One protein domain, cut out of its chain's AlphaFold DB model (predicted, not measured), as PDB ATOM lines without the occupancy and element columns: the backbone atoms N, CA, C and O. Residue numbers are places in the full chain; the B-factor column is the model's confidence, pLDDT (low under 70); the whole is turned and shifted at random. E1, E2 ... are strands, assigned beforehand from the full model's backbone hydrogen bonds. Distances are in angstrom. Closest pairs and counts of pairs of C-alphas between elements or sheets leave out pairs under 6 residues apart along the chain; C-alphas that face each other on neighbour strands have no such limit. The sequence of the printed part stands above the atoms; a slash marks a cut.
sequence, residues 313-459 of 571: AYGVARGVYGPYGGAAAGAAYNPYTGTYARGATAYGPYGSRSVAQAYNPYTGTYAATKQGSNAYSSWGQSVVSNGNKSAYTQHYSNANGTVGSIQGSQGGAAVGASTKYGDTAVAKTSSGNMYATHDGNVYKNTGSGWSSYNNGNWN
ATOM      1  N   ALA A 313     -52.946 -40.920   4.458       70.19
ATOM      2  CA  ALA A 313     -51.757 -41.560   3.922       70.19
ATOM      3  C   ALA A 313     -50.753 -41.864   5.029       70.19
ATOM      4  O   ALA A 313     -50.341 -40.968   5.767       70.19
ATOM      5  N   TYR A 314     -50.306 -43.111   5.100       69.19
ATOM      6  CA  TYR A 314     -49.245 -43.537   6.001       69.19
ATOM      7  C   TYR A 314     -48.017 -43.969   5.214       69.19
ATOM      8  O   TYR A 314     -48.101 -44.442   4.077       69.19
ATOM      9  N   GLY A 315     -46.854 -43.826   5.829       72.69
ATOM     10  CA  GLY A 315     -45.605 -44.241   5.223       72.69
ATOM     11  C   GLY A 315     -44.517 -44.507   6.242       72.69
ATOM     12  O   GLY A 315     -44.647 -44.188   7.420       72.69
ATOM     13  N   VAL A 316     -43.437 -45.101   5.753       72.06
ATOM     14  CA  VAL A 316     -42.183 -45.309   6.473       72.06
ATOM     15  C   VAL A 316     -41.054 -44.747   5.624       72.06
ATOM     16  O   VAL A 316     -41.029 -44.955   4.407       72.06
ATOM     17  N   ALA A 317     -40.111 -44.051   6.242       72.50
ATOM     18  CA  ALA A 317     -38.915 -43.564   5.573       72.50
ATOM     19  C   ALA A 317     -37.702 -43.698   6.495       72.50
ATOM     20  O   ALA A 317     -37.777 -43.458   7.696       72.50
ATOM     21  N   ARG A 318     -36.567 -44.107   5.930       71.31
ATOM     22  CA  ARG A 318     -35.314 -44.318   6.654       71.31
ATOM     23  C   ARG A 318     -34.156 -43.738   5.860       71.31
ATOM     24  O   ARG A 318     -34.074 -43.963   4.654       71.31
ATOM     25  N   GLY A 319     -33.235 -43.073   6.547       69.69
ATOM     26  CA  GLY A 319     -31.966 -42.602   6.002       69.69
ATOM     27  C   GLY A 319     -30.775 -43.046   6.852       69.69
ATOM     28  O   GLY A 319     -30.857 -43.094   8.080       69.69
ATOM     29  N   VAL A 320     -29.659 -43.343   6.189       68.88
ATOM     30  CA  VAL A 320     -28.321 -43.503   6.771       68.88
ATOM     31  C   VAL A 320     -27.364 -42.559   6.049       68.88
ATOM     32  O   VAL A 320     -27.446 -42.411   4.833       68.88
ATOM     33  N   TYR A 321     -26.453 -41.914   6.770       69.75
ATOM     34  CA  TYR A 321     -25.433 -41.049   6.178       69.75
ATOM     35  C   TYR A 321     -24.144 -41.070   7.002       69.75
ATOM     36  O   TYR A 321     -24.131 -41.477   8.163       69.75
ATOM     37  N   GLY A 322     -23.053 -40.641   6.380       58.69
ATOM     38  CA  GLY A 322     -21.727 -40.521   6.965       58.69
ATOM     39  C   GLY A 322     -20.835 -39.590   6.131       58.69
ATOM     40  O   GLY A 322     -21.298 -39.020   5.140       58.69
ATOM     41  N   PRO A 323     -19.548 -39.436   6.490       48.25
ATOM     42  CA  PRO A 323     -18.670 -38.414   5.903       48.25
ATOM     43  C   PRO A 323     -18.477 -38.500   4.380       48.25
ATOM     44  O   PRO A 323     -18.124 -37.508   3.752       48.25
ATOM     45  N   TYR A 324     -18.717 -39.673   3.786       58.84
ATOM     46  CA  TYR A 324     -18.515 -39.936   2.358       58.84
ATOM     47  C   TYR A 324     -19.806 -40.289   1.613       58.84
ATOM     48  O   TYR A 324     -19.727 -40.834   0.518       58.84
ATOM     49  N   GLY A 325     -20.991 -40.027   2.170       73.06
ATOM     50  CA  GLY A 325     -22.246 -40.307   1.472       73.06
ATOM     51  C   GLY A 325     -23.398 -40.718   2.374       73.06
ATOM     52  O   GLY A 325     -23.285 -40.728   3.597       73.06
ATOM     53  N   GLY A 326     -24.506 -41.104   1.758       75.50
ATOM     54  CA  GLY A 326     -25.679 -41.606   2.455       75.50
ATOM     55  C   GLY A 326     -26.621 -42.362   1.533       75.50
ATOM     56  O   GLY A 326     -26.479 -42.331   0.313       75.50
ATOM     57  N   ALA A 327     -27.584 -43.057   2.120       83.12
ATOM     58  CA  ALA A 327     -28.657 -43.730   1.415       83.12
ATOM     59  C   ALA A 327     -29.959 -43.594   2.202       83.12
ATOM     60  O   ALA A 327     -29.966 -43.708   3.426       83.12
ATOM     61  N   ALA A 328     -31.065 -43.377   1.503       82.44
ATOM     62  CA  ALA A 328     -32.392 -43.337   2.094       82.44
ATOM     63  C   ALA A 328     -33.373 -44.169   1.272       82.44
ATOM     64  O   ALA A 328     -33.216 -44.316   0.062       82.44
ATOM     65  N   ALA A 329     -34.391 -44.713   1.923       84.69
ATOM     66  CA  ALA A 329     -35.488 -45.421   1.285       84.69
ATOM     67  C   ALA A 329     -36.791 -45.136   2.027       84.69
ATOM     68  O   ALA A 329     -36.799 -44.973   3.246       84.69
ATOM     69  N   GLY A 330     -37.898 -45.100   1.296       82.94
ATOM     70  CA  GLY A 330     -39.215 -44.910   1.878       82.94
ATOM     71  C   GLY A 330     -40.319 -45.527   1.035       82.94
ATOM     72  O   GLY A 330     -40.160 -45.757  -0.166       82.94
ATOM     73  N   ALA A 331     -41.441 -45.797   1.684       82.00
ATOM     74  CA  ALA A 331     -42.670 -46.268   1.070       82.00
ATOM     75  C   ALA A 331     -43.865 -45.594   1.746       82.00
ATOM     76  O   ALA A 331     -43.849 -45.379   2.955       82.00
ATOM     77  N   ALA A 332     -44.898 -45.282   0.975       81.12
ATOM     78  CA  ALA A 332     -46.137 -44.697   1.459       81.12
ATOM     79  C   ALA A 332     -47.336 -45.308   0.731       81.12
ATOM     80  O   ALA A 332     -47.237 -45.708  -0.433       81.12
ATOM     81  N   TYR A 333     -48.471 -45.360   1.413       77.12
ATOM     82  CA  TYR A 333     -49.758 -45.720   0.845       77.12
ATOM     83  C   TYR A 333     -50.790 -44.666   1.225       77.12
ATOM     84  O   TYR A 333     -50.900 -44.274   2.384       77.12
ATOM     85  N   ASN A 334     -51.546 -44.216   0.233       79.00
ATOM     86  CA  ASN A 334     -52.636 -43.269   0.382       79.00
ATOM     87  C   ASN A 334     -53.959 -44.022   0.131       79.00
ATOM     88  O   ASN A 334     -54.231 -44.348  -1.027       79.00
ATOM     89  N   PRO A 335     -54.769 -44.324   1.167       65.25
ATOM     90  CA  PRO A 335     -55.999 -45.107   1.021       65.25
ATOM     91  C   PRO A 335     -57.061 -44.383   0.187       65.25
ATOM     92  O   PRO A 335     -57.722 -45.016  -0.638       65.25
ATOM     93  N   TYR A 336     -57.163 -43.057   0.329       72.00
ATOM     94  CA  TYR A 336     -58.139 -42.222  -0.379       72.00
ATOM     95  C   TYR A 336     -58.007 -42.320  -1.909       72.00
ATOM     96  O   TYR A 336     -58.992 -42.440  -2.628       72.00
ATOM     97  N   THR A 337     -56.774 -42.326  -2.418       78.06
ATOM     98  CA  THR A 337     -56.484 -42.492  -3.853       78.06
ATOM     99  C   THR A 337     -56.171 -43.936  -4.244       78.06
ATOM    100  O   THR A 337     -56.085 -44.227  -5.434       78.06
ATOM    101  N   GLY A 338     -55.915 -44.818  -3.276       72.56
ATOM    102  CA  GLY A 338     -55.345 -46.153  -3.472       72.56
ATOM    103  C   GLY A 338     -53.859 -46.158  -3.858       72.56
ATOM    104  O   GLY A 338     -53.291 -47.225  -4.091       72.56
ATOM    105  N   THR A 339     -53.203 -44.998  -3.973       82.25
ATOM    106  CA  THR A 339     -51.836 -44.910  -4.507       82.25
ATOM    107  C   THR A 339     -50.810 -45.445  -3.512       82.25
ATOM    108  O   THR A 339     -50.617 -44.881  -2.435       82.25
ATOM    109  N   TYR A 340     -50.087 -46.487  -3.911       82.81
ATOM    110  CA  TYR A 340     -48.848 -46.921  -3.274       82.81
ATOM    111  C   TYR A 340     -47.650 -46.292  -3.985       82.81
ATOM    112  O   TYR A 340     -47.575 -46.323  -5.213       82.81
ATOM    113  N   ALA A 341     -46.678 -45.778  -3.237       88.56
ATOM    114  CA  ALA A 341     -45.415 -45.280  -3.767       88.56
ATOM    115  C   ALA A 341     -44.237 -45.772  -2.922       88.56
ATOM    116  O   ALA A 341     -44.348 -45.941  -1.711       88.56
ATOM    117  N   ARG A 342     -43.084 -45.989  -3.555       88.06
ATOM    118  CA  ARG A 342     -41.822 -46.303  -2.876       88.06
ATOM    119  C   ARG A 342     -40.629 -45.782  -3.655       88.06
ATOM    120  O   ARG A 342     -40.629 -45.801  -4.884       88.06
ATOM    121  N   GLY A 343     -39.582 -45.386  -2.948       92.25
ATOM    122  CA  GLY A 343     -38.341 -44.918  -3.547       92.25
ATOM    123  C   GLY A 343     -37.129 -45.201  -2.677       92.25
ATOM    124  O   GLY A 343     -37.247 -45.486  -1.489       92.25
ATOM    125  N   ALA A 344     -35.960 -45.140  -3.299       91.12
ATOM    126  CA  ALA A 344     -34.672 -45.187  -2.634       91.12
ATOM    127  C   ALA A 344     -33.678 -44.276  -3.358       91.12
ATOM    128  O   ALA A 344     -33.720 -44.137  -4.579       91.12
ATOM    129  N   THR A 345     -32.767 -43.678  -2.608       91.19
ATOM    130  CA  THR A 345     -31.664 -42.868  -3.112       91.19
ATOM    131  C   THR A 345     -30.372 -43.233  -2.395       91.19
ATOM    132  O   THR A 345     -30.399 -43.670  -1.245       91.19
ATOM    133  N   ALA A 346     -29.243 -43.077  -3.070       89.06
ATOM    134  CA  ALA A 346     -27.918 -43.148  -2.480       89.06
ATOM    135  C   ALA A 346     -27.010 -42.095  -3.118       89.06
ATOM    136  O   ALA A 346     -27.106 -41.836  -4.317       89.06
ATOM    137  N   TYR A 347     -26.114 -41.505  -2.334       81.38
ATOM    138  CA  TYR A 347     -25.115 -40.542  -2.783       81.38
ATOM    139  C   TYR A 347     -23.763 -40.789  -2.108       81.38
ATOM    140  O   TYR A 347     -23.686 -41.379  -1.033       81.38
ATOM    141  N   GLY A 348     -22.693 -40.323  -2.745       76.88
ATOM    142  CA  GLY A 348     -21.318 -40.387  -2.260       76.88
ATOM    143  C   GLY A 348     -20.393 -39.486  -3.087       76.88
ATOM    144  O   GLY A 348     -20.884 -38.662  -3.862       76.88
ATOM    145  N   PRO A 349     -19.057 -39.633  -3.004       66.94
ATOM    146  CA  PRO A 349     -18.118 -38.680  -3.603       66.94
ATOM    147  C   PRO A 349     -18.103 -38.764  -5.136       66.94
ATOM    148  O   PRO A 349     -17.629 -37.862  -5.815       66.94
ATOM    149  N   TYR A 350     -18.637 -39.862  -5.676       74.94
ATOM    150  CA  TYR A 350     -18.748 -40.143  -7.105       74.94
ATOM    151  C   TYR A 350     -20.122 -39.779  -7.689       74.94
ATOM    152  O   TYR A 350     -20.357 -40.036  -8.868       74.94
ATOM    153  N   GLY A 351     -21.020 -39.183  -6.892       77.75
ATOM    154  CA  GLY A 351     -22.347 -38.758  -7.331       77.75
ATOM    155  C   GLY A 351     -23.509 -39.421  -6.595       77.75
ATOM    156  O   GLY A 351     -23.352 -39.911  -5.479       77.75
ATOM    157  N   SER A 352     -24.685 -39.423  -7.223       87.75
ATOM    158  CA  SER A 352     -25.933 -39.945  -6.658       87.75
ATOM    159  C   SER A 352     -26.675 -40.883  -7.608       87.75
ATOM    160  O   SER A 352     -26.464 -40.877  -8.824       87.75
ATOM    161  N   ARG A 353     -27.576 -41.695  -7.053       94.25
ATOM    162  CA  ARG A 353     -28.516 -42.524  -7.800       94.25
ATOM    163  C   ARG A 353     -29.821 -42.680  -7.032       94.25
ATOM    164  O   ARG A 353     -29.812 -43.091  -5.878       94.25
ATOM    165  N   SER A 354     -30.936 -42.425  -7.704       94.06
ATOM    166  CA  SER A 354     -32.283 -42.511  -7.135       94.06
ATOM    167  C   SER A 354     -33.175 -43.401  -7.990       94.06
ATOM    168  O   SER A 354     -33.089 -43.401  -9.217       94.06
ATOM    169  N   VAL A 355     -34.056 -44.158  -7.351       95.38
ATOM    170  CA  VAL A 355     -35.097 -44.957  -7.994       95.38
ATOM    171  C   VAL A 355     -36.410 -44.740  -7.261       95.38
ATOM    172  O   VAL A 355     -36.428 -44.668  -6.036       95.38
ATOM    173  N   ALA A 356     -37.520 -44.660  -7.983       95.06
ATOM    174  CA  ALA A 356     -38.844 -44.683  -7.372       95.06
ATOM    175  C   ALA A 356     -39.852 -45.380  -8.281       95.06
ATOM    176  O   ALA A 356     -39.648 -45.477  -9.491       95.06
ATOM    177  N   GLN A 357     -40.929 -45.878  -7.687       94.06
ATOM    178  CA  GLN A 357     -42.083 -46.414  -8.389       94.06
ATOM    179  C   GLN A 357     -43.365 -46.132  -7.609       94.06
ATOM    180  O   GLN A 357     -43.360 -46.121  -6.378       94.06
ATOM    181  N   ALA A 358     -44.458 -45.934  -8.332       92.38
ATOM    182  CA  ALA A 358     -45.794 -45.773  -7.793       92.38
ATOM    183  C   ALA A 358     -46.784 -46.634  -8.580       92.38
ATOM    184  O   ALA A 358     -46.629 -46.838  -9.784       92.38
ATOM    185  N   TYR A 359     -47.800 -47.142  -7.894       89.38
ATOM    186  CA  TYR A 359     -48.896 -47.892  -8.484       89.38
ATOM    187  C   TYR A 359     -50.209 -47.497  -7.821       89.38
ATOM    188  O   TYR A 359     -50.309 -47.435  -6.597       89.38
ATOM    189  N   ASN A 360     -51.219 -47.250  -8.642       86.31
ATOM    190  CA  ASN A 360     -52.570 -46.941  -8.221       86.31
ATOM    191  C   ASN A 360     -53.508 -48.037  -8.776       86.31
ATOM    192  O   ASN A 360     -53.718 -48.086  -9.992       86.31
ATOM    193  N   PRO A 361     -54.061 -48.923  -7.926       72.31
ATOM    194  CA  PRO A 361     -54.902 -50.030  -8.362       72.31
ATOM    195  C   PRO A 361     -56.276 -49.559  -8.848       72.31
ATOM    196  O   PRO A 361     -56.812 -50.164  -9.771       72.31
ATOM    197  N   TYR A 362     -56.816 -48.458  -8.305       78.44
ATOM    198  CA  TYR A 362     -58.128 -47.923  -8.695       78.44
ATOM    199  C   TYR A 362     -58.145 -47.417 -10.148       78.44
ATOM    200  O   TYR A 362     -59.157 -47.515 -10.833       78.44
ATOM    201  N   THR A 363     -57.016 -46.896 -10.634       84.56
ATOM    202  CA  THR A 363     -56.865 -46.386 -12.010       84.56
ATOM    203  C   THR A 363     -56.080 -47.323 -12.929       84.56
ATOM    204  O   THR A 363     -56.010 -47.073 -14.131       84.56
ATOM    205  N   GLY A 364     -55.432 -48.361 -12.389       82.56
ATOM    206  CA  GLY A 364     -54.469 -49.193 -13.118       82.56
ATOM    207  C   GLY A 364     -53.185 -48.462 -13.539       82.56
ATOM    208  O   GLY A 364     -52.442 -48.976 -14.379       82.56
ATOM    209  N   THR A 365     -52.919 -47.270 -12.992       91.25
ATOM    210  CA  THR A 365     -51.763 -46.440 -13.364       91.25
ATOM    211  C   THR A 365     -50.510 -46.872 -12.611       91.25
ATOM    212  O   THR A 365     -50.513 -46.977 -11.386       91.25
ATOM    213  N   TYR A 366     -49.416 -47.069 -13.336       93.75
ATOM    214  CA  TYR A 366     -48.082 -47.328 -12.808       93.75
ATOM    215  C   TYR A 366     -47.114 -46.240 -13.278       93.75
ATOM    216  O   TYR A 366     -47.184 -45.773 -14.412       93.75
ATOM    217  N   ALA A 367     -46.174 -45.858 -12.423       95.62
ATOM    218  CA  ALA A 367     -45.062 -44.992 -12.780       95.62
ATOM    219  C   ALA A 367     -43.770 -45.522 -12.158       95.62
ATOM    220  O   ALA A 367     -43.782 -46.054 -11.052       95.62
ATOM    221  N   ALA A 368     -42.640 -45.351 -12.838       97.00
ATOM    222  CA  ALA A 368     -41.327 -45.625 -12.270       97.00
ATOM    223  C   ALA A 368     -40.260 -44.699 -12.840       97.00
ATOM    224  O   ALA A 368     -40.377 -44.192 -13.952       97.00
ATOM    225  N   THR A 369     -39.193 -44.490 -12.079       96.62
ATOM    226  CA  THR A 369     -38.086 -43.619 -12.456       96.62
ATOM    227  C   THR A 369     -36.753 -44.139 -11.927       96.62
ATOM    228  O   THR A 369     -36.693 -44.798 -10.886       96.62
ATOM    229  N   LYS A 370     -35.678 -43.864 -12.666       97.06
ATOM    230  CA  LYS A 370     -34.286 -44.157 -12.310       97.06
ATOM    231  C   LYS A 370     -33.434 -42.961 -12.725       97.06
ATOM    232  O   LYS A 370     -33.266 -42.721 -13.916       97.06
ATOM    233  N   GLN A 371     -32.902 -42.243 -11.749       96.19
ATOM    234  CA  GLN A 371     -32.117 -41.019 -11.901       96.19
ATOM    235  C   GLN A 371     -30.694 -41.243 -11.383       96.19
ATOM    236  O   GLN A 371     -30.479 -42.079 -10.503       96.19
ATOM    237  N   GLY A 372     -29.726 -40.500 -11.901       89.31
ATOM    238  CA  GLY A 372     -28.353 -40.484 -11.417       89.31
ATOM    239  C   GLY A 372     -27.654 -39.168 -11.727       89.31
ATOM    240  O   GLY A 372     -28.051 -38.430 -12.627       89.31
ATOM    241  N   SER A 373     -26.617 -38.866 -10.962       88.44
ATOM    242  CA  SER A 373     -25.743 -37.721 -11.195       88.44
ATOM    243  C   SER A 373     -24.326 -38.009 -10.728       88.44
ATOM    244  O   SER A 373     -24.099 -38.943  -9.963       88.44
ATOM    245  N   ASN A 374     -23.376 -37.200 -11.177       80.06
ATOM    246  CA  ASN A 374     -22.021 -37.081 -10.653       80.06
ATOM    247  C   ASN A 374     -21.572 -35.607 -10.759       80.06
ATOM    248  O   ASN A 374     -22.384 -34.733 -11.051       80.06
ATOM    249  N   ALA A 375     -20.291 -35.318 -10.518       71.50
ATOM    250  CA  ALA A 375     -19.751 -33.954 -10.566       71.50
ATOM    251  C   ALA A 375     -19.806 -33.272 -11.956       71.50
ATOM    252  O   ALA A 375     -19.620 -32.062 -12.044       71.50
ATOM    253  N   TYR A 376     -20.038 -34.029 -13.033       79.19
ATOM    254  CA  TYR A 376     -19.956 -33.570 -14.425       79.19
ATOM    255  C   TYR A 376     -21.267 -33.710 -15.208       79.19
ATOM    256  O   TYR A 376     -21.443 -33.033 -16.225       79.19
ATOM    257  N   SER A 377     -22.165 -34.605 -14.785       83.19
ATOM    258  CA  SER A 377     -23.413 -34.889 -15.490       83.19
ATOM    259  C   SER A 377     -24.541 -35.406 -14.597       83.19
ATOM    260  O   SER A 377     -24.313 -35.962 -13.523       83.19
ATOM    261  N   SER A 378     -25.775 -35.265 -15.079       85.56
ATOM    262  CA  SER A 378     -26.963 -35.961 -14.576       85.56
ATOM    263  C   SER A 378     -27.664 -36.696 -15.708       85.56
ATOM    264  O   SER A 378     -27.561 -36.319 -16.872       85.56
ATOM    265  N   TRP A 379     -28.350 -37.783 -15.391       95.94
ATOM    266  CA  TRP A 379     -29.056 -38.596 -16.371       95.94
ATOM    267  C   TRP A 379     -30.189 -39.359 -15.710       95.94
ATOM    268  O   TRP A 379     -30.161 -39.660 -14.515       95.94
ATOM    269  N   GLY A 380     -31.161 -39.782 -16.504       96.19
ATOM    270  CA  GLY A 380     -32.185 -40.664 -15.985       96.19
ATOM    271  C   GLY A 380     -33.201 -41.102 -17.008       96.19
ATOM    272  O   GLY A 380     -33.157 -40.726 -18.175       96.19
ATOM    273  N   GLN A 381     -34.121 -41.930 -16.536       96.62
ATOM    274  CA  GLN A 381     -35.240 -42.438 -17.308       96.62
ATOM    275  C   GLN A 381     -36.471 -42.598 -16.425       96.62
ATOM    276  O   GLN A 381     -36.357 -42.992 -15.261       96.62
ATOM    277  N   SER A 382     -37.643 -42.342 -16.990       97.56
ATOM    278  CA  SER A 382     -38.932 -42.577 -16.344       97.56
ATOM    279  C   SER A 382     -39.874 -43.327 -17.278       97.56
ATOM    280  O   SER A 382     -39.724 -43.304 -18.496       97.56
ATOM    281  N   VAL A 383     -40.866 -43.988 -16.699       96.94
ATOM    282  CA  VAL A 383     -42.005 -44.571 -17.400       96.94
ATOM    283  C   VAL A 383     -43.276 -44.229 -16.636       96.94
ATOM    284  O   VAL A 383     -43.289 -44.271 -15.407       96.94
ATOM    285  N   VAL A 384     -44.343 -43.923 -17.362       96.44
ATOM    286  CA  VAL A 384     -45.719 -43.913 -16.857       96.44
ATOM    287  C   VAL A 384     -46.539 -44.817 -17.765       96.44
ATOM    288  O   VAL A 384     -46.414 -44.736 -18.986       96.44
ATOM    289  N   SER A 385     -47.367 -45.686 -17.198       94.75
ATOM    290  CA  SER A 385     -48.247 -46.581 -17.943       94.75
ATOM    291  C   SER A 385     -49.633 -46.677 -17.315       94.75
ATOM    292  O   SER A 385     -49.792 -46.648 -16.098       94.75
ATOM    293  N   ASN A 386     -50.648 -46.802 -18.162       92.56
ATOM    294  CA  ASN A 386     -52.019 -47.107 -17.777       92.56
ATOM    295  C   ASN A 386     -52.580 -48.087 -18.820       92.56
ATOM    296  O   ASN A 386     -52.644 -47.771 -20.013       92.56
ATOM    297  N   GLY A 387     -52.899 -49.309 -18.386       85.56
ATOM    298  CA  GLY A 387     -53.281 -50.400 -19.284       85.56
ATOM    299  C   GLY A 387     -52.229 -50.660 -20.374       85.56
ATOM    300  O   GLY A 387     -51.060 -50.903 -20.082       85.56
ATOM    301  N   ASN A 388     -52.642 -50.588 -21.642       86.31
ATOM    302  CA  ASN A 388     -51.778 -50.771 -22.819       86.31
ATOM    303  C   ASN A 388     -51.052 -49.486 -23.284       86.31
ATOM    304  O   ASN A 388     -50.258 -49.519 -24.233       86.31
ATOM    305  N   LYS A 389     -51.303 -48.343 -22.638       92.38
ATOM    306  CA  LYS A 389     -50.665 -47.061 -22.956       92.38
ATOM    307  C   LYS A 389     -49.465 -46.860 -22.039       92.38
ATOM    308  O   LYS A 389     -49.562 -47.033 -20.828       92.38
ATOM    309  N   SER A 390     -48.319 -46.505 -22.602       94.38
ATOM    310  CA  SER A 390     -47.117 -46.166 -21.831       94.38
ATOM    311  C   SER A 390     -46.394 -44.993 -22.471       94.38
ATOM    312  O   SER A 390     -46.386 -44.881 -23.693       94.38
ATOM    313  N   ALA A 391     -45.774 -44.151 -21.655       95.06
ATOM    314  CA  ALA A 391     -44.849 -43.110 -22.068       95.06
ATOM    315  C   ALA A 391     -43.528 -43.310 -21.320       95.06
ATOM    316  O   ALA A 391     -43.511 -43.390 -20.092       95.06
ATOM    317  N   TYR A 392     -42.438 -43.403 -22.067       96.75
ATOM    318  CA  TYR A 392     -41.072 -43.519 -21.578       96.75
ATOM    319  C   TYR A 392     -40.378 -42.181 -21.791       96.75
ATOM    320  O   TYR A 392     -40.526 -41.602 -22.863       96.75
ATOM    321  N   THR A 393     -39.609 -41.699 -20.821       95.56
ATOM    322  CA  THR A 393     -38.735 -40.533 -20.988       95.56
ATOM    323  C   THR A 393     -37.308 -40.880 -20.607       95.56
ATOM    324  O   THR A 393     -37.081 -41.743 -19.758       95.56
ATOM    325  N   GLN A 394     -36.339 -40.211 -21.225       96.19
ATOM    326  CA  GLN A 394     -34.925 -40.292 -20.863       96.19
ATOM    327  C   GLN A 394     -34.290 -38.902 -20.933       96.19
ATOM    328  O   GLN A 394     -34.771 -38.048 -21.673       96.19
ATOM    329  N   HIS A 395     -33.215 -38.665 -20.184       94.50
ATOM    330  CA  HIS A 395     -32.379 -37.481 -20.368       94.50
ATOM    331  C   HIS A 395     -30.917 -37.731 -19.991       94.50
ATOM    332  O   HIS A 395     -30.600 -38.644 -19.222       94.50
ATOM    333  N   TYR A 396     -30.048 -36.869 -20.509       94.38
ATOM    334  CA  TYR A 396     -28.651 -36.717 -20.129       94.38
ATOM    335  C   TYR A 396     -28.272 -35.232 -20.188       94.38
ATOM    336  O   TYR A 396     -28.508 -34.572 -21.199       94.38
ATOM    337  N   SER A 397     -27.657 -34.718 -19.131       89.44
ATOM    338  CA  SER A 397     -27.251 -33.322 -18.967       89.44
ATOM    339  C   SER A 397     -25.790 -33.250 -18.544       89.44
ATOM    340  O   SER A 397     -25.366 -34.000 -17.669       89.44
ATOM    341  N   ASN A 398     -25.014 -32.341 -19.127       84.06
ATOM    342  CA  ASN A 398     -23.656 -32.002 -18.699       84.06
ATOM    343  C   ASN A 398     -23.352 -30.520 -18.987       84.06
ATOM    344  O   ASN A 398     -24.212 -29.775 -19.454       84.06
ATOM    345  N   ALA A 399     -22.106 -30.092 -18.767       80.00
ATOM    346  CA  ALA A 399     -21.662 -28.713 -19.007       80.00
ATOM    347  C   ALA A 399     -21.813 -28.195 -20.461       80.00
ATOM    348  O   ALA A 399     -21.652 -27.000 -20.694       80.00
ATOM    349  N   ASN A 400     -22.096 -29.055 -21.448       81.62
ATOM    350  CA  ASN A 400     -22.339 -28.643 -22.837       81.62
ATOM    351  C   ASN A 400     -23.832 -28.506 -23.183       81.62
ATOM    352  O   ASN A 400     -24.149 -27.903 -24.211       81.62
ATOM    353  N   GLY A 401     -24.735 -29.043 -22.356       82.06
ATOM    354  CA  GLY A 401     -26.176 -29.010 -22.591       82.06
ATOM    355  C   GLY A 401     -26.937 -30.193 -21.991       82.06
ATOM    356  O   GLY A 401     -26.368 -31.062 -21.330       82.06
ATOM    357  N   THR A 402     -28.239 -30.233 -22.261       89.94
ATOM    358  CA  THR A 402     -29.148 -31.341 -21.948       89.94
ATOM    359  C   THR A 402     -29.735 -31.913 -23.229       89.94
ATOM    360  O   THR A 402     -30.244 -31.164 -24.053       89.94
ATOM    361  N   VAL A 403     -29.734 -33.237 -23.366       87.69
ATOM    362  CA  VAL A 403     -30.557 -33.972 -24.330       87.69
ATOM    363  C   VAL A 403     -31.617 -34.769 -23.575       87.69
ATOM    364  O   VAL A 403     -31.331 -35.384 -22.549       87.69
ATOM    365  N   GLY A 404     -32.849 -34.758 -24.070       91.75
ATOM    366  CA  GLY A 404     -33.982 -35.485 -23.515       91.75
ATOM    367  C   GLY A 404     -34.808 -36.145 -24.610       91.75
ATOM    368  O   GLY A 404     -34.845 -35.678 -25.744       91.75
ATOM    369  N   SER A 405     -35.484 -37.238 -24.278       92.62
ATOM    370  CA  SER A 405     -36.395 -37.934 -25.182       92.62
ATOM    371  C   SER A 405     -37.677 -38.365 -24.481       92.62
ATOM    372  O   SER A 405     -37.720 -38.548 -23.263       92.62
ATOM    373  N   ILE A 406     -38.730 -38.537 -25.276       91.88
ATOM    374  CA  ILE A 406     -39.997 -39.153 -24.892       91.88
ATOM    375  C   ILE A 406     -40.446 -40.116 -25.994       91.88
ATOM    376  O   ILE A 406     -40.324 -39.808 -27.176       91.88
ATOM    377  N   GLN A 407     -40.987 -41.275 -25.628       93.94
ATOM    378  CA  GLN A 407     -41.557 -42.248 -26.557       93.94
ATOM    379  C   GLN A 407     -42.834 -42.858 -25.976       93.94
ATOM    380  O   GLN A 407     -42.836 -43.364 -24.856       93.94
ATOM    381  N   GLY A 408     -43.920 -42.846 -26.744       92.56
ATOM    382  CA  GLY A 408     -45.168 -43.523 -26.414       92.56
ATOM    383  C   GLY A 408     -45.219 -44.958 -26.951       92.56
ATOM    384  O   GLY A 408     -44.690 -45.244 -28.026       92.56
ATOM    385  N   SER A 409     -45.940 -45.854 -26.267       90.31
ATOM    386  CA  SER A 409     -46.216 -47.222 -26.753       90.31
ATOM    387  C   SER A 409     -47.018 -47.248 -28.060       90.31
ATOM    388  O   SER A 409     -47.027 -48.257 -28.752       90.31
ATOM    389  N   GLN A 410     -47.653 -46.126 -28.414       88.25
ATOM    390  CA  GLN A 410     -48.408 -45.923 -29.654       88.25
ATOM    391  C   GLN A 410     -47.547 -45.344 -30.801       88.25
ATOM    392  O   GLN A 410     -48.080 -44.825 -31.773       88.25
ATOM    393  N   GLY A 411     -46.213 -45.376 -30.691       79.44
ATOM    394  CA  GLY A 411     -45.278 -45.074 -31.787       79.44
ATOM    395  C   GLY A 411     -44.788 -43.623 -31.887       79.44
ATOM    396  O   GLY A 411     -43.680 -43.404 -32.383       79.44
ATOM    397  N   GLY A 412     -45.550 -42.654 -31.370       84.56
ATOM    398  CA  GLY A 412     -45.113 -41.254 -31.283       84.56
ATOM    399  C   GLY A 412     -43.898 -41.086 -30.365       84.56
ATOM    400  O   GLY A 412     -43.809 -41.741 -29.325       84.56
ATOM    401  N   ALA A 413     -42.951 -40.231 -30.743       87.06
ATOM    402  CA  ALA A 413     -41.734 -39.979 -29.975       87.06
ATOM    403  C   ALA A 413     -41.152 -38.598 -30.286       87.06
ATOM    404  O   ALA A 413     -41.271 -38.126 -31.414       87.06
ATOM    405  N   ALA A 414     -40.458 -37.993 -29.327       84.56
ATOM    406  CA  ALA A 414     -39.683 -36.780 -29.543       84.56
ATOM    407  C   ALA A 414     -38.308 -36.853 -28.868       84.56
ATOM    408  O   ALA A 414     -38.127 -37.555 -27.873       84.56
ATOM    409  N   VAL A 415     -37.349 -36.115 -29.416       84.69
ATOM    410  CA  VAL A 415     -36.012 -35.888 -28.860       84.69
ATOM    411  C   VAL A 415     -35.743 -34.392 -28.927       84.69
ATOM    412  O   VAL A 415     -35.891 -33.793 -29.990       84.69
ATOM    413  N   GLY A 416     -35.356 -33.791 -27.809       83.94
ATOM    414  CA  GLY A 416     -34.940 -32.396 -27.722       83.94
ATOM    415  C   GLY A 416     -33.528 -32.294 -27.162       83.94
ATOM    416  O   GLY A 416     -33.162 -33.055 -26.270       83.94
ATOM    417  N   ALA A 417     -32.742 -31.350 -27.661       81.12
ATOM    418  CA  ALA A 417     -31.466 -30.965 -27.087       81.12
ATOM    419  C   ALA A 417     -31.439 -29.449 -26.884       81.12
ATOM    420  O   ALA A 417     -31.850 -28.705 -27.769       81.12
ATOM    421  N   SER A 418     -30.942 -29.010 -25.732       85.88
ATOM    422  CA  SER A 418     -30.619 -27.617 -25.439       85.88
ATOM    423  C   SER A 418     -29.149 -27.542 -25.074       85.88
ATOM    424  O   SER A 418     -28.701 -28.213 -24.139       85.88
ATOM    425  N   THR A 419     -28.367 -26.805 -25.855       82.81
ATOM    426  CA  THR A 419     -26.905 -26.781 -25.754       82.81
ATOM    427  C   THR A 419     -26.376 -25.358 -25.838       82.81
ATOM    428  O   THR A 419     -27.046 -24.458 -26.339       82.81
ATOM    429  N   LYS A 420     -25.114 -25.153 -25.450       77.06
ATOM    430  CA  LYS A 420     -24.425 -23.865 -25.657       77.06
ATOM    431  C   LYS A 420     -24.274 -23.452 -27.135       77.06
ATOM    432  O   LYS A 420     -23.818 -22.348 -27.405       77.06
ATOM    433  N   TYR A 421     -24.612 -24.343 -28.071       75.12
ATOM    434  CA  TYR A 421     -24.610 -24.111 -29.517       75.12
ATOM    435  C   TYR A 421     -26.023 -23.896 -30.092       75.12
ATOM    436  O   TYR A 421     -26.161 -23.733 -31.299       75.12
ATOM    437  N   GLY A 422     -27.059 -23.901 -29.246       68.75
ATOM    438  CA  GLY A 422     -28.461 -23.749 -29.629       68.75
ATOM    439  C   GLY A 422     -29.350 -24.909 -29.179       68.75
ATOM    440  O   GLY A 422     -28.879 -25.933 -28.664       68.75
ATOM    441  N   ASP A 423     -30.650 -24.723 -29.407       76.06
ATOM    442  CA  ASP A 423     -31.711 -25.682 -29.108       76.06
ATOM    443  C   ASP A 423     -32.185 -26.390 -30.389       76.06
ATOM    444  O   ASP A 423     -32.143 -25.835 -31.487       76.06
ATOM    445  N   THR A 424     -32.634 -27.639 -30.290       71.75
ATOM    446  CA  THR A 424     -33.163 -28.420 -31.425       71.75
ATOM    447  C   THR A 424     -34.158 -29.465 -30.930       71.75
ATOM    448  O   THR A 424     -33.925 -30.089 -29.895       71.75
ATOM    449  N   ALA A 425     -35.251 -29.696 -31.664       73.25
ATOM    450  CA  ALA A 425     -36.263 -30.687 -31.299       73.25
ATOM    451  C   ALA A 425     -36.838 -31.429 -32.517       73.25
ATOM    452  O   ALA A 425     -37.300 -30.835 -33.487       73.25
ATOM    453  N   VAL A 426     -36.873 -32.757 -32.442       68.19
ATOM    454  CA  VAL A 426     -37.438 -33.651 -33.461       68.19
ATOM    455  C   VAL A 426     -38.598 -34.422 -32.845       68.19
ATOM    456  O   VAL A 426     -38.450 -34.939 -31.742       68.19
ATOM    457  N   ALA A 427     -39.739 -34.529 -33.533       73.56
ATOM    458  CA  ALA A 427     -40.944 -35.151 -32.983       73.56
ATOM    459  C   ALA A 427     -41.770 -35.886 -34.052       73.56
ATOM    460  O   ALA A 427     -42.439 -35.269 -34.878       73.56
ATOM    461  N   LYS A 428     -41.795 -37.219 -34.001       73.81
ATOM    462  CA  LYS A 428     -42.696 -38.042 -34.818       73.81
ATOM    463  C   LYS A 428     -44.018 -38.301 -34.096       73.81
ATOM    464  O   LYS A 428     -44.046 -38.565 -32.891       73.81
ATOM    465  N   THR A 429     -45.118 -38.271 -34.840       72.44
ATOM    466  CA  THR A 429     -46.424 -38.738 -34.362       72.44
ATOM    467  C   THR A 429     -46.493 -40.268 -34.453       72.44
ATOM    468  O   THR A 429     -45.571 -40.932 -34.926       72.44
ATOM    469  N   SER A 430     -47.610 -40.852 -34.018       69.62
ATOM    470  CA  SER A 430     -47.942 -42.253 -34.310       69.62
ATOM    471  C   SER A 430     -48.183 -42.526 -35.804       69.62
ATOM    472  O   SER A 430     -48.118 -43.677 -36.224       69.62
ATOM    473  N   SER A 431     -48.462 -41.486 -36.599       66.25
ATOM    474  CA  SER A 431     -48.839 -41.564 -38.016       66.25
ATOM    475  C   SER A 431     -47.730 -41.179 -39.004       66.25
ATOM    476  O   SER A 431     -47.918 -41.347 -40.205       66.25
ATOM    477  N   GLY A 432     -46.586 -40.663 -38.541       61.97
ATOM    478  CA  GLY A 432     -45.489 -40.251 -39.418       61.97
ATOM    479  C   GLY A 432     -44.467 -39.331 -38.749       61.97
ATOM    480  O   GLY A 432     -44.578 -38.980 -37.575       61.97
ATOM    481  N   ASN A 433     -43.442 -38.939 -39.505       57.94
ATOM    482  CA  ASN A 433     -42.324 -38.158 -38.976       57.94
ATOM    483  C   ASN A 433     -42.515 -36.646 -39.188       57.94
ATOM    484  O   ASN A 433     -42.790 -36.211 -40.308       57.94
ATOM    485  N   MET A 434     -42.266 -35.855 -38.140       59.56
ATOM    486  CA  MET A 434     -42.058 -34.406 -38.226       59.56
ATOM    487  C   MET A 434     -40.723 -34.042 -37.553       59.56
ATOM    488  O   MET A 434     -40.262 -34.719 -36.631       59.56
ATOM    489  N   TYR A 435     -40.077 -32.984 -38.026       60.75
ATOM    490  CA  TYR A 435     -38.765 -32.534 -37.554       60.75
ATOM    491  C   TYR A 435     -38.773 -31.009 -37.491       60.75
ATOM    492  O   TYR A 435     -39.274 -30.390 -38.425       60.75
ATOM    493  N   ALA A 436     -38.213 -30.395 -36.449       59.75
ATOM    494  CA  ALA A 436     -37.956 -28.958 -36.424       59.75
ATOM    495  C   ALA A 436     -36.446 -28.713 -36.298       59.75
ATOM    496  O   ALA A 436     -35.769 -29.371 -35.504       59.75
ATOM    497  N   THR A 437     -35.897 -27.799 -37.099       52.97
ATOM    498  CA  THR A 437     -34.488 -27.381 -36.983       52.97
ATOM    499  C   THR A 437     -34.363 -26.129 -36.115       52.97
ATOM    500  O   THR A 437     -35.360 -25.470 -35.818       52.97
ATOM    501  N   HIS A 438     -33.136 -25.786 -35.702       47.25
ATOM    502  CA  HIS A 438     -32.883 -24.605 -34.864       47.25
ATOM    503  C   HIS A 438     -33.279 -23.272 -35.534       47.25
ATOM    504  O   HIS A 438     -33.425 -22.264 -34.854       47.25
ATOM    505  N   ASP A 439     -33.484 -23.266 -36.856       58.56
ATOM    506  CA  ASP A 439     -33.939 -22.109 -37.643       58.56
ATOM    507  C   ASP A 439     -35.469 -21.920 -37.639       58.56
ATOM    508  O   ASP A 439     -35.994 -21.086 -38.372       58.56
ATOM    509  N   GLY A 440     -36.215 -22.740 -36.891       54.81
ATOM    510  CA  GLY A 440     -37.683 -22.715 -36.864       54.81
ATOM    511  C   GLY A 440     -38.365 -23.390 -38.063       54.81
ATOM    512  O   GLY A 440     -39.593 -23.459 -38.109       54.81
ATOM    513  N   ASN A 441     -37.598 -23.935 -39.013       67.31
ATOM    514  CA  ASN A 441     -38.136 -24.679 -40.152       67.31
ATOM    515  C   ASN A 441     -38.688 -26.043 -39.705       67.31
ATOM    516  O   ASN A 441     -37.980 -26.834 -39.076       67.31
ATOM    517  N   VAL A 442     -39.933 -26.348 -40.082       64.81
ATOM    518  CA  VAL A 442     -40.571 -27.651 -39.826       64.81
ATOM    519  C   VAL A 442     -40.527 -28.502 -41.091       64.81
ATOM    520  O   VAL A 442     -40.916 -28.042 -42.159       64.81
ATOM    521  N   TYR A 443     -40.104 -29.757 -40.982       68.44
ATOM    522  CA  TYR A 443     -40.026 -30.708 -42.086       68.44
ATOM    523  C   TYR A 443     -40.931 -31.914 -41.832       68.44
ATOM    524  O   TYR A 443     -41.010 -32.421 -40.711       68.44
ATOM    525  N   LYS A 444     -41.573 -32.416 -42.888       62.62
ATOM    526  CA  LYS A 444     -42.326 -33.677 -42.900       62.62
ATOM    527  C   LYS A 444     -41.867 -34.547 -44.066       62.62
ATOM    528  O   LYS A 444     -41.451 -34.029 -45.100       62.62
ATOM    529  N   ASN A 445     -41.974 -35.860 -43.912       59.97
ATOM    530  CA  ASN A 445     -41.766 -36.808 -45.006       59.97
ATOM    531  C   ASN A 445     -43.107 -37.471 -45.345       59.97
ATOM    532  O   ASN A 445     -43.776 -37.993 -44.453       59.97
ATOM    533  N   THR A 446     -43.512 -37.416 -46.613       60.94
ATOM    534  CA  THR A 446     -44.816 -37.907 -47.102       60.94
ATOM    535  C   THR A 446     -44.755 -39.317 -47.696       60.94
ATOM    536  O   THR A 446     -45.704 -39.748 -48.342       60.94
ATOM    537  N   GLY A 447     -43.632 -40.025 -47.548       53.94
ATOM    538  CA  GLY A 447     -43.350 -41.300 -48.221       53.94
ATOM    539  C   GLY A 447     -42.865 -41.141 -49.668       53.94
ATOM    540  O   GLY A 447     -42.159 -42.010 -50.169       53.94
ATOM    541  N   SER A 448     -43.173 -40.013 -50.313       57.44
ATOM    542  CA  SER A 448     -42.735 -39.647 -51.669       57.44
ATOM    543  C   SER A 448     -41.569 -38.650 -51.713       57.44
ATOM    544  O   SER A 448     -41.045 -38.364 -52.787       57.44
ATOM    545  N   GLY A 449     -41.159 -38.101 -50.566       59.38
ATOM    546  CA  GLY A 449     -40.104 -37.095 -50.480       59.38
ATOM    547  C   GLY A 449     -40.140 -36.303 -49.174       59.38
ATOM    548  O   GLY A 449     -40.989 -36.520 -48.306       59.38
ATOM    549  N   TRP A 450     -39.197 -35.372 -49.046       60.91
ATOM    550  CA  TRP A 450     -39.112 -34.432 -47.930       60.91
ATOM    551  C   TRP A 450     -39.769 -33.102 -48.292       60.91
ATOM    552  O   TRP A 450     -39.564 -32.581 -49.389       60.91
ATOM    553  N   SER A 451     -40.517 -32.517 -47.359       71.81
ATOM    554  CA  SER A 451     -41.076 -31.170 -47.504       71.81
ATOM    555  C   SER A 451     -40.779 -30.309 -46.283       71.81
ATOM    556  O   SER A 451     -40.904 -30.794 -45.160       71.81
ATOM    557  N   SER A 452     -40.438 -29.038 -46.494       76.44
ATOM    558  CA  SER A 452     -40.289 -28.010 -45.459       76.44
ATOM    559  C   SER A 452     -41.510 -27.088 -45.410       76.44
ATOM    560  O   SER A 452     -42.198 -26.901 -46.412       76.44
ATOM    561  N   TYR A 453     -41.788 -26.505 -44.249       67.44
ATOM    562  CA  TYR A 453     -42.845 -25.525 -44.033       67.44
ATOM    563  C   TYR A 453     -42.234 -24.130 -43.923       67.44
ATOM    564  O   TYR A 453     -41.402 -23.892 -43.050       67.44
ATOM    565  N   ASN A 454     -42.639 -23.219 -44.807       64.38
ATOM    566  CA  ASN A 454     -42.186 -21.828 -44.825       64.38
ATOM    567  C   ASN A 454     -43.319 -20.931 -45.362       64.38
ATOM    568  O   ASN A 454     -44.024 -21.325 -46.292       64.38
ATOM    569  N   ASN A 455     -43.518 -19.751 -44.764       63.00
ATOM    570  CA  ASN A 455     -44.554 -18.770 -45.120       63.00
ATOM    571  C   ASN A 455     -45.953 -19.376 -45.375       63.00
ATOM    572  O   ASN A 455     -46.599 -19.095 -46.381       63.00
ATOM    573  N   GLY A 456     -46.417 -20.237 -44.463       65.50
ATOM    574  CA  GLY A 456     -47.754 -20.842 -44.516       65.50
ATOM    575  C   GLY A 456     -47.900 -22.058 -45.443       65.50
ATOM    576  O   GLY A 456     -48.917 -22.744 -45.374       65.50
ATOM    577  N   ASN A 457     -46.895 -22.366 -46.269       71.19
ATOM    578  CA  ASN A 457     -46.962 -23.406 -47.297       71.19
ATOM    579  C   ASN A 457     -45.906 -24.508 -47.110       71.19
ATOM    580  O   ASN A 457     -44.837 -24.297 -46.535       71.19
ATOM    581  N   TRP A 458     -46.208 -25.701 -47.633       71.38
ATOM    582  CA  TRP A 458     -45.283 -26.839 -47.679       71.38
ATOM    583  C   TRP A 458     -44.567 -26.903 -49.033       71.38
ATOM    584  O   TRP A 458     -45.219 -27.008 -50.068       71.38
ATOM    585  N   ASN A 459     -43.235 -26.899 -49.019       76.12
ATOM    586  CA  ASN A 459     -42.367 -26.876 -50.198       76.12
ATOM    587  C   ASN A 459     -41.493 -28.138 -50.250       76.12
ATOM    588  O   ASN A 459     -41.061 -28.621 -49.208       76.12
TER     589      ASN A 459
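This is residues 313 to 459 of the 571 residues of an uncharacterized protein of Verrucomicrobia bacterium (UniProt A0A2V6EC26). Fourteen strands, E1 to E14, stand side by side in one long single-layer sheet with both faces bare, the chain running back and forth through it in an unbroken row of hairpins. The row is a slab that tapers from the long strands E1 to E7 at one end to the short strands E11 to E14 at the other, and it is twisted, the strands' lines turning by 130 degrees from edge to edge. The printed part has 147 residues with no named helix, and its class is all strand, with 107 residues in strands. The order across the antiparallel sheet, E1 E2 E3 E4 E5 E6 E7 E8 E9 E10 E11 E12 E13 E14, is also the order along the chain: a meander, each strand the antiparallel neighbour of the one before. The whole is loose, with a radius of gyration of the C-alphas of 20.4 A, and only just flat, with spans of 60 by 41 by 21 A.

E7, residues 389 to 398, has its centre nearest to the mean of the C-alphas, 2.6 A from it. It forms a hairpin with E6, residues 377 to 386, at 174 degrees; C-alphas 385 and 390 face each other at 4.1 A, and N 382 and O 393 are 2.9 A apart. E6 is also antiparallel to E5, residues 365 to 373, with N 370 and O 381 at 2.8 A. Next comes E4, residues 351 to 360, with N 358 and O 367 at 2.8 A across the pair E4 and E5. E3, residues 339 to 348, is the neighbour of E4, with N 344 and O 355 at 2.8 A, and of E2, residues 325 to 334, with N 328 and O 345 at 2.8 A. E1, residues 313 to 322, is an edge strand and forms a hairpin with E2 at 177 degrees; C-alphas 315 and 332 face each other at 3.8 A, and N 318 and O 329 are 2.8 A apart. On the other side of E7 is E8, residues 401 to 408, with N 396 and O 403 at 2.8 A. E9, residues 413 to 419, pairs with E8 through N 404 and O 416, 2.8 A, and with E10, residues 422 to 428, through N 415 and O 426, 2.8 A. E11, residues 433 to 436, stands at 165 degrees to E10, with N 427 and O 434 at 3.1 A. E12, residues 442 to 445, stands at 158 degrees to E11, with N 435 and O 443 at 2.9 A. E13, residues 450 to 454, stands at 154 degrees to E12, with N 444 and O 451 at 2.9 A. The other edge strand is E14, residues 457 to 459, at 143 degrees to E13, with N 452 and O 459 at 2.8 A. E1 and E14 are apart.

E1 begins at C-alpha 313, (-51.757, -41.560, 3.922), and is 30.2 A long. E2 is 30.6 A, E3 30.9 A, E4 31.3 A, E5 27.5 A, and E6 and E7 31.2 A each. E7 begins at C-alpha 389, (-50.665, -47.061, -22.956). E8 is 24.2 A, E9 20.3 A and E10 20.8 A long; E11 and E12 have four residues each, E13 five and E14 three. E14 ends at C-alpha 459, (-42.367, -26.876, -50.198).

The two C-alphas farthest apart are those of Pro 323 and Ser 448, 62.4 A. The printed part has no cut, and each link between strands is tight. The mean pLDDT of the printed part is 79.4; 36 residues are under 70, among them residues 319 to 324 and residues 430 to 450.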